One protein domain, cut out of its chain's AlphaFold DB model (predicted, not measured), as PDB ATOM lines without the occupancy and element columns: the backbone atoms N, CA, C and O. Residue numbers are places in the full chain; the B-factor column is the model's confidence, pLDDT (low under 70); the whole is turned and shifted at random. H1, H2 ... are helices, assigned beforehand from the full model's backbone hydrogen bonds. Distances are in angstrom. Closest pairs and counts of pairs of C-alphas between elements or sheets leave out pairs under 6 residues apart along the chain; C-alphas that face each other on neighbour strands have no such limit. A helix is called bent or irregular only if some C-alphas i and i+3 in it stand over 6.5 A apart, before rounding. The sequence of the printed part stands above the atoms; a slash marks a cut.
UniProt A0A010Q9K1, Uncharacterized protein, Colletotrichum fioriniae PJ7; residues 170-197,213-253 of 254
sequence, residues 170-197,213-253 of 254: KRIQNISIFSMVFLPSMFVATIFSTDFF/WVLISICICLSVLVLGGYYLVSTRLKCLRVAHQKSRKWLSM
ATOM      1  N   LYS A 170     105.902  98.406  71.774       75.88
ATOM      2  CA  LYS A 170     106.584  97.110  71.950       75.88
ATOM      3  C   LYS A 170     105.720  96.117  72.733       75.88
ATOM      4  O   LYS A 170     105.717  94.935  72.407       75.88
ATOM      5  N   ARG A 171     104.973  96.595  73.734       72.75
ATOM      6  CA  ARG A 171     104.065  95.760  74.539       72.75
ATOM      7  C   ARG A 171     102.913  95.226  73.690       72.75
ATOM      8  O   ARG A 171     102.656  94.027  73.704       72.75
ATOM      9  N   ILE A 172     102.301  96.086  72.877       80.69
ATOM     10  CA  ILE A 172     101.223  95.705  71.951       80.69
ATOM     11  C   ILE A 172     101.726  94.697  70.911       80.69
ATOM     12  O   ILE A 172     101.056  93.708  70.623       80.69
ATOM     13  N   GLN A 173     102.940  94.900  70.391       83.56
ATOM     14  CA  GLN A 173     103.522  94.003  69.397       83.56
ATOM     15  C   GLN A 173     103.676  92.565  69.917       83.56
ATOM     16  O   GLN A 173     103.397  91.626  69.174       83.56
ATOM     17  N   ASN A 174     104.075  92.378  71.177       81.25
ATOM     18  CA  ASN A 174     104.215  91.040  71.751       81.25
ATOM     19  C   ASN A 174     102.866  90.312  71.859       81.25
ATOM     20  O   ASN A 174     102.793  89.127  71.546       81.25
ATOM     21  N   ILE A 175     101.791  91.016  72.227       85.12
ATOM     22  CA  ILE A 175     100.443  90.432  72.320       85.12
ATOM     23  C   ILE A 175      99.961  89.952  70.942       85.12
ATOM     24  O   ILE A 175      99.462  88.835  70.815       85.12
ATOM     25  N   SER A 176     100.162  90.752  69.891       83.44
ATOM     26  CA  SER A 176      99.786  90.362  68.523       83.44
ATOM     27  C   SER A 176     100.600  89.183  67.982       83.44
ATOM     28  O   SER A 176     100.090  88.398  67.187       83.44
ATOM     29  N   ILE A 177     101.861  89.036  68.403       81.81
ATOM     30  CA  ILE A 177     102.674  87.866  68.036       81.81
ATOM     31  C   ILE A 177     102.072  86.596  68.649       81.81
ATOM     32  O   ILE A 177     101.967  85.586  67.956       81.81
ATOM     33  N   PHE A 178     101.617  86.647  69.907       85.56
ATOM     34  CA  PHE A 178     100.953  85.502  70.530       85.56
ATOM     35  C   PHE A 178      99.674  85.114  69.783       85.56
ATOM     36  O   PHE A 178      99.524  83.950  69.429       85.56
ATOM     37  N   SER A 179      98.784  86.053  69.449       86.12
ATOM     38  CA  SER A 179      97.547  85.711  68.728       86.12
ATOM     39  C   SER A 179      97.801  85.110  67.338       86.12
ATOM     40  O   SER A 179      97.115  84.160  66.962       86.12
ATOM     41  N   MET A 180      98.820  85.585  66.609       80.44
ATOM     42  CA  MET A 180      99.239  84.997  65.328       80.44
ATOM     43  C   MET A 180      99.688  83.538  65.460       80.44
ATOM     44  O   MET A 180      99.426  82.752  64.556       80.44
ATOM     45  N   VAL A 181     100.337  83.162  66.566       78.75
ATOM     46  CA  VAL A 181     100.779  81.778  66.818       78.75
ATOM     47  C   VAL A 181      99.644  80.909  67.373       78.75
ATOM     48  O   VAL A 181      99.522  79.740  67.012       78.75
ATOM     49  N   PHE A 182      98.782  81.465  68.224       81.25
ATOM     50  CA  PHE A 182      97.704  80.719  68.875       81.25
ATOM     51  C   PHE A 182      96.521  80.415  67.946       81.25
ATOM     52  O   PHE A 182      95.926  79.348  68.066       81.25
ATOM     53  N   LEU A 183      96.185  81.297  66.999       82.25
ATOM     54  CA  LEU A 183      95.104  81.074  66.025       82.25
ATOM     55  C   LEU A 183      95.236  79.772  65.208       82.25
ATOM     56  O   LEU A 183      94.277  78.997  65.192       82.25
ATOM     57  N   PRO A 184      96.381  79.470  64.563       78.00
ATOM     58  CA  PRO A 184      96.550  78.208  63.845       78.00
ATOM     59  C   PRO A 184      96.540  77.003  64.793       78.00
ATOM     60  O   PRO A 184      95.982  75.969  64.446       78.00
ATOM     61  N   SER A 185      97.071  77.139  66.014       78.81
ATOM     62  CA  SER A 185      97.011  76.072  67.021       78.81
ATOM     63  C   SER A 185      95.577  75.771  67.474       78.81
ATOM     64  O   SER A 185      95.225  74.608  67.657       78.81
ATOM     65  N   MET A 186      94.744  76.799  67.650       84.69
ATOM     66  CA  MET A 186      93.335  76.634  68.013       84.69
ATOM     67  C   MET A 186      92.546  75.951  66.894       84.69
ATOM     68  O   MET A 186      91.770  75.044  67.171       84.69
ATOM     69  N   PHE A 187      92.786  76.317  65.630       80.50
ATOM     70  CA  PHE A 187      92.170  75.652  64.476       80.50
ATOM     71  C   PHE A 187      92.461  74.146  64.453       80.50
ATOM     72  O   PHE A 187      91.563  73.337  64.222       80.50
ATOM     73  N   VAL A 188      93.703  73.768  64.764       76.44
ATOM     74  CA  VAL A 188      94.115  72.366  64.873       76.44
ATOM     75  C   VAL A 188      93.360  71.651  65.996       76.44
ATOM     76  O   VAL A 188      92.796  70.586  65.757       76.44
ATOM     77  N   ALA A 189      93.281  72.243  67.193       80.44
ATOM     78  CA  ALA A 189      92.543  71.666  68.320       80.44
ATOM     79  C   ALA A 189      91.051  71.451  68.001       80.44
ATOM     80  O   ALA A 189      90.501  70.398  68.321       80.44
ATOM     81  N   THR A 190      90.411  72.402  67.316       83.94
ATOM     82  CA  THR A 190      89.007  72.285  66.897       83.94
ATOM     83  C   THR A 190      88.802  71.155  65.893       83.94
ATOM     84  O   THR A 190      87.848  70.397  66.029       83.94
ATOM     85  N   ILE A 191      89.706  70.986  64.922       77.19
ATOM     86  CA  ILE A 191      89.634  69.868  63.968       77.19
ATOM     87  C   ILE A 191      89.773  68.527  64.694       77.19
ATOM     88  O   ILE A 191      88.980  67.620  64.447       77.19
ATOM     89  N   PHE A 192      90.710  68.413  65.641       71.75
ATOM     90  CA  PHE A 192      90.842  67.217  66.481       71.75
ATOM     91  C   PHE A 192      89.628  66.962  67.389       71.75
ATOM     92  O   PHE A 192      89.402  65.818  67.772       71.75
ATOM     93  N   SER A 193      88.856  68.000  67.724       75.00
ATOM     94  CA  SER A 193      87.665  67.910  68.579       75.00
ATOM     95  C   SER A 193      86.381  67.543  67.829       75.00
ATOM     96  O   SER A 193      85.377  67.253  68.476       75.00
ATOM     97  N   THR A 194      86.376  67.595  66.497       72.00
ATOM     98  CA  THR A 194      85.251  67.083  65.700       72.00
ATOM     99  C   THR A 194      85.339  65.557  65.602       72.00
ATOM    100  O   THR A 194      86.439  65.012  65.668       72.00
ATOM    101  N   ASP A 195      84.206  64.862  65.430       61.97
ATOM    102  CA  ASP A 195      84.062  63.386  65.507       61.97
ATOM    103  C   ASP A 195      84.891  62.563  64.488       61.97
ATOM    104  O   ASP A 195      84.711  61.355  64.343       61.97
ATOM    105  N   PHE A 196      85.836  63.184  63.783       60.19
ATOM    106  CA  PHE A 196      86.768  62.533  62.866       60.19
ATOM    107  C   PHE A 196      87.755  61.566  63.556       60.19
ATOM    108  O   PHE A 196      88.319  60.714  62.870       60.19
ATOM    109  N   PHE A 197      87.961  61.649  64.881       59.75
ATOM    110  CA  PHE A 197      88.877  60.778  65.641       59.75
ATOM    111  C   PHE A 197      88.163  59.984  66.743       59.75
ATOM    112  O   PHE A 197      88.150  60.374  67.909       59.75
ATOM    113  N   TRP A 213      98.647  61.341  58.744       71.00
ATOM    114  CA  TRP A 213      99.885  61.972  58.301       71.00
ATOM    115  C   TRP A 213      99.651  63.218  57.423       71.00
ATOM    116  O   TRP A 213     100.445  64.160  57.453       71.00
ATOM    117  N   VAL A 214      98.525  63.274  56.698       74.06
ATOM    118  CA  VAL A 214      98.112  64.436  55.888       74.06
ATOM    119  C   VAL A 214      97.740  65.615  56.788       74.06
ATOM    120  O   VAL A 214      98.118  66.748  56.500       74.06
ATOM    121  N   LEU A 215      97.087  65.360  57.926       70.56
ATOM    122  CA  LEU A 215      96.778  66.381  58.931       70.56
ATOM    123  C   LEU A 215      98.036  66.958  59.585       70.56
ATOM    124  O   LEU A 215      98.141  68.174  59.740       70.56
ATOM    125  N   ILE A 216      99.013  66.108  59.912       75.12
ATOM    126  CA  ILE A 216     100.308  66.551  60.452       75.12
ATOM    127  C   ILE A 216     101.046  67.420  59.421       75.12
ATOM    128  O   ILE A 216     101.540  68.495  59.765       75.12
ATOM    129  N   SER A 217     101.055  67.015  58.146       81.19
ATOM    130  CA  SER A 217     101.629  67.827  57.063       81.19
ATOM    131  C   SER A 217     100.921  69.174  56.900       81.19
ATOM    132  O   SER A 217     101.587  70.203  56.800       81.19
ATOM    133  N   ILE A 218      99.585  69.202  56.932       78.62
ATOM    134  CA  ILE A 218      98.805  70.446  56.846       78.62
ATOM    135  C   ILE A 218      99.103  71.363  58.041       78.62
ATOM    136  O   ILE A 218      99.259  72.567  57.847       78.62
ATOM    137  N   CYS A 219      99.268  70.820  59.251       74.44
ATOM    138  CA  CYS A 219      99.636  71.599  60.439       74.44
ATOM    139  C   CYS A 219     101.015  72.257  60.317       74.44
ATOM    140  O   CYS A 219     101.173  73.442  60.629       74.44
ATOM    141  N   ILE A 220     102.015  71.502  59.855       80.69
ATOM    142  CA  ILE A 220     103.373  72.019  59.645       80.69
ATOM    143  C   ILE A 220     103.348  73.093  58.554       80.69
ATOM    144  O   ILE A 220     103.888  74.181  58.758       80.69
ATOM    145  N   CYS A 221     102.652  72.844  57.442       84.31
ATOM    146  CA  CYS A 221     102.472  73.820  56.368       84.31
ATOM    147  C   CYS A 221     101.792  75.105  56.856       84.31
ATOM    148  O   CYS A 221     102.279  76.191  56.555       84.31
ATOM    149  N   LEU A 222     100.715  75.008  57.644       79.19
ATOM    150  CA  LEU A 222     100.003  76.168  58.186       79.19
ATOM    151  C   LEU A 222     100.900  76.985  59.132       79.19
ATOM    152  O   LEU A 222     100.934  78.211  59.054       79.19
ATOM    153  N   SER A 223     101.689  76.310  59.974       78.38
ATOM    154  CA  SER A 223     102.628  76.953  60.905       78.38
ATOM    155  C   SER A 223     103.761  77.675  60.170       78.38
ATOM    156  O   SER A 223     104.075  78.827  60.475       78.38
ATOM    157  N   VAL A 224     104.341  77.027  59.154       84.00
ATOM    158  CA  VAL A 224     105.373  77.611  58.286       84.00
ATOM    159  C   VAL A 224     104.813  78.778  57.476       84.00
ATOM    160  O   VAL A 224     105.501  79.781  57.315       84.00
ATOM    161  N   LEU A 225     103.565  78.699  57.008       83.81
ATOM    162  CA  LEU A 225     102.918  79.776  56.258       83.81
ATOM    163  C   LEU A 225     102.683  81.007  57.141       83.81
ATOM    164  O   LEU A 225     102.967  82.123  56.712       83.81
ATOM    165  N   VAL A 226     102.246  80.824  58.389       80.44
ATOM    166  CA  VAL A 226     102.042  81.928  59.340       80.44
ATOM    167  C   VAL A 226     103.372  82.567  59.756       80.44
ATOM    168  O   VAL A 226     103.515  83.791  59.688       80.44
ATOM    169  N   LEU A 227     104.382  81.765  60.114       78.81
ATOM    170  CA  LEU A 227     105.721  82.260  60.464       78.81
ATOM    171  C   LEU A 227     106.431  82.902  59.263       78.81
ATOM    172  O   LEU A 227     107.037  83.968  59.386       78.81
ATOM    173  N   GLY A 228     106.328  82.280  58.089       85.75
ATOM    174  CA  GLY A 228     106.877  82.773  56.830       85.75
ATOM    175  C   GLY A 228     106.206  84.066  56.380       85.75
ATOM    176  O   GLY A 228     106.894  85.021  56.024       85.75
ATOM    177  N   GLY A 229     104.877  84.149  56.482       84.00
ATOM    178  CA  GLY A 229     104.106  85.366  56.236       84.00
ATOM    179  C   GLY A 229     104.526  86.506  57.163       84.00
ATOM    180  O   GLY A 229     104.798  87.612  56.697       84.00
ATOM    181  N   TYR A 230     104.696  86.233  58.459       81.19
ATOM    182  CA  TYR A 230     105.220  87.208  59.417       81.19
ATOM    183  C   TYR A 230     106.640  87.675  59.061       81.19
ATOM    184  O   TYR A 230     106.932  88.877  59.053       81.19
ATOM    185  N   TYR A 231     107.536  86.745  58.729       84.75
ATOM    186  CA  TYR A 231     108.916  87.070  58.376       84.75
ATOM    187  C   TYR A 231     108.992  87.900  57.087       84.75
ATOM    188  O   TYR A 231     109.705  88.904  57.038       84.75
ATOM    189  N   LEU A 232     108.196  87.562  56.068       85.94
ATOM    190  CA  LEU A 232     108.096  88.311  54.814       85.94
ATOM    191  C   LEU A 232     107.503  89.706  55.021       85.94
ATOM    192  O   LEU A 232     108.079  90.690  54.562       85.94
ATOM    193  N   VAL A 233     106.392  89.832  55.746       83.12
ATOM    194  CA  VAL A 233     105.770  91.137  56.024       83.12
ATOM    195  C   VAL A 233     106.714  92.016  56.843       83.12
ATOM    196  O   VAL A 233     106.923  93.186  56.513       83.12
ATOM    197  N   SER A 234     107.367  91.458  57.863       81.19
ATOM    198  CA  SER A 234     108.306  92.207  58.701       81.19
ATOM    199  C   SER A 234     109.563  92.654  57.940       81.19
ATOM    200  O   SER A 234     110.033  93.775  58.152       81.19
ATOM    201  N   THR A 235     110.094  91.842  57.021       81.50
ATOM    202  CA  THR A 235     111.238  92.209  56.165       81.50
ATOM    203  C   THR A 235     110.853  93.205  55.072       81.50
ATOM    204  O   THR A 235     111.580  94.180  54.857       81.50
ATOM    205  N   ARG A 236     109.680  93.056  54.446       82.19
ATOM    206  CA  ARG A 236     109.139  94.018  53.467       82.19
ATOM    207  C   ARG A 236     108.899  95.392  54.099       82.19
ATOM    208  O   ARG A 236     109.333  96.400  53.544       82.19
ATOM    209  N   LEU A 237     108.326  95.445  55.304       76.38
ATOM    210  CA  LEU A 237     108.116  96.688  56.066       76.38
ATOM    211  C   LEU A 237     109.423  97.362  56.517       76.38
ATOM    212  O   LEU A 237     109.450  98.579  56.729       76.38
ATOM    213  N   LYS A 238     110.505  96.597  56.705       77.94
ATOM    214  CA  LYS A 238     111.845  97.144  56.979       77.94
ATOM    215  C   LYS A 238     112.448  97.765  55.715       77.94
ATOM    216  O   LYS A 238     112.879  98.914  55.767       77.94
ATOM    217  N   CYS A 239     112.406  97.062  54.582       77.44
ATOM    218  CA  CYS A 239     112.938  97.568  53.311       77.44
ATOM    219  C   CYS A 239     112.209  98.834  52.832       77.44
ATOM    220  O   CYS A 239     112.858  99.800  52.438       77.44
ATOM    221  N   LEU A 240     110.876  98.870  52.937       76.31
ATOM    222  CA  LEU A 240     110.072 100.037  52.553       76.31
ATOM    223  C   LEU A 240     110.400 101.278  53.395       76.31
ATOM    224  O   LEU A 240     110.543 102.369  52.849       76.31
ATOM    225  N   ARG A 241     110.597 101.126  54.713       73.31
ATOM    226  CA  ARG A 241     111.009 102.243  55.582       73.31
ATOM    227  C   ARG A 241     112.383 102.798  55.216       73.31
ATOM    228  O   ARG A 241     112.551 104.015  55.187       73.31
ATOM    229  N   VAL A 242     113.343 101.927  54.910       75.19
ATOM    230  CA  VAL A 242     114.696 102.334  54.496       75.19
ATOM    231  C   VAL A 242     114.658 103.064  53.150       75.19
ATOM    232  O   VAL A 242     115.276 104.119  53.012       75.19
ATOM    233  N   ALA A 243     113.881 102.569  52.183       76.00
ATOM    234  CA  ALA A 243     113.696 103.227  50.891       76.00
ATOM    235  C   ALA A 243     113.067 104.625  51.036       76.00
ATOM    236  O   ALA A 243     113.552 105.596  50.454       76.00
ATOM    237  N   HIS A 244     112.044 104.757  51.885       71.06
ATOM    238  CA  HIS A 244     111.349 106.025  52.118       71.06
ATOM    239  C   HIS A 244     112.208 107.059  52.867       71.06
ATOM    240  O   HIS A 244     112.078 108.265  52.646       71.06
ATOM    241  N   GLN A 245     113.103 106.609  53.753       74.00
ATOM    242  CA  GLN A 245     114.074 107.474  54.431       74.00
ATOM    243  C   GLN A 245     115.189 107.928  53.481       74.00
ATOM    244  O   GLN A 245     115.621 109.078  53.557       74.00
ATOM    245  N   LYS A 246     115.626 107.054  52.567       73.50
ATOM    246  CA  LYS A 246     116.598 107.402  51.527       73.50
ATOM    247  C   LYS A 246     116.019 108.472  50.597       73.50
ATOM    248  O   LYS A 246     116.652 109.504  50.438       73.50
ATOM    249  N   SER A 247     114.794 108.296  50.097       71.44
ATOM    250  CA  SER A 247     114.119 109.264  49.212       71.44
ATOM    251  C   SER A 247     113.972 110.667  49.832       71.44
ATOM    252  O   SER A 247     114.302 111.664  49.195       71.44
ATOM    253  N   ARG A 248     113.600 110.763  51.119       65.19
ATOM    254  CA  ARG A 248     113.503 112.064  51.811       65.19
ATOM    255  C   ARG A 248     114.838 112.799  51.964       65.19
ATOM    256  O   ARG A 248     114.843 114.018  51.896       65.19
ATOM    257  N   LYS A 249     115.954 112.081  52.144       64.50
ATOM    258  CA  LYS A 249     117.292 112.699  52.206       64.50
ATOM    259  C   LYS A 249     117.758 113.254  50.858       64.50
ATOM    260  O   LYS A 249     118.500 114.224  50.845       64.50
ATOM    261  N   TRP A 250     117.335 112.647  49.749       65.75
ATOM    262  CA  TRP A 250     117.636 113.157  48.408       65.75
ATOM    263  C   TRP A 250     116.855 114.439  48.100       65.75
ATOM    264  O   TRP A 250     117.428 115.377  47.562       65.75
ATOM    265  N   LEU A 251     115.585 114.512  48.508       66.31
ATOM    266  CA  LEU A 251     114.729 115.691  48.308       66.31
ATOM    267  C   LEU A 251     115.130 116.917  49.144       66.31
ATOM    268  O   LEU A 251     114.752 118.019  48.789       66.31
ATOM    269  N   SER A 252     115.867 116.750  50.245       65.44
ATOM    270  CA  SER A 252     116.385 117.872  51.046       65.44
ATOM    271  C   SER A 252     117.755 118.386  50.584       65.44
ATOM    272  O   SER A 252     118.312 119.272  51.223       65.44
ATOM    273  N   MET A 253     118.348 117.756  49.567       63.50
ATOM    274  CA  MET A 253     119.689 118.061  49.051       63.50
ATOM    275  C   MET A 253     119.657 118.704  47.653       63.50
ATOM    276  O   MET A 253     120.708 119.105  47.159       63.50
TER     277      MET A 253
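AT A GLANCE: This is residues 170 to 197 and 213 to 253 of the 254 residues of an uncharacterized protein of Colletotrichum fioriniae PJ7 (UniProt A0A010Q9K1). Two long helices, H1 and H2, run side by side in opposite ways, touching along a short stretch, and the far half of H2, residues 231 to 251, sticks out alone as a long arm with residues 252 and 253. H1 is kinked near residue 184, and its residues 170 to 176 also stand free. The 69 printed residues, all helix by class, are extended, with a radius of gyration of the C-alphas of 18.9 A and spans of 67 by 27 by 11 A.

IN THESE COORDINATES: H1, residues 170 to 193, begins at C-alpha 170 (106.584, 97.110, 71.950) and is 35.0 A long. H2, residues 213 to 251, is 56.6 A long and ends at C-alpha 251 (114.729, 115.691, 48.308).

HOW THE PARTS SIT: H1 touches H2 with residues 180 to 188 alone, and H2 touches H1 with residues 219 to 226 alone; the closest C-alphas of the two helices, those of Pro 184 and Ser 223, are 6.9 A apart. Their lines stand at a shallow tilt of 22 degrees, opposite ways. H1 has a kink of 28 degrees near residue 184, and is neither bent nor irregular, but only just: C-alphas 181 and 184 are 6.3 A apart. Every O i to N i+4 pair is within hydrogen-bond range in H2, and 18 of 20 in H1.

THE WHOLE: The C-alphas farthest apart, of Asp 195 and Met 253, are 67.3 A apart. Residues 198 to 212 are not printed, and C-alphas 197 and 213 are 13.3 A apart across the cut. The pLDDT is under 70 at residues 195 to 197 and 248 to 253.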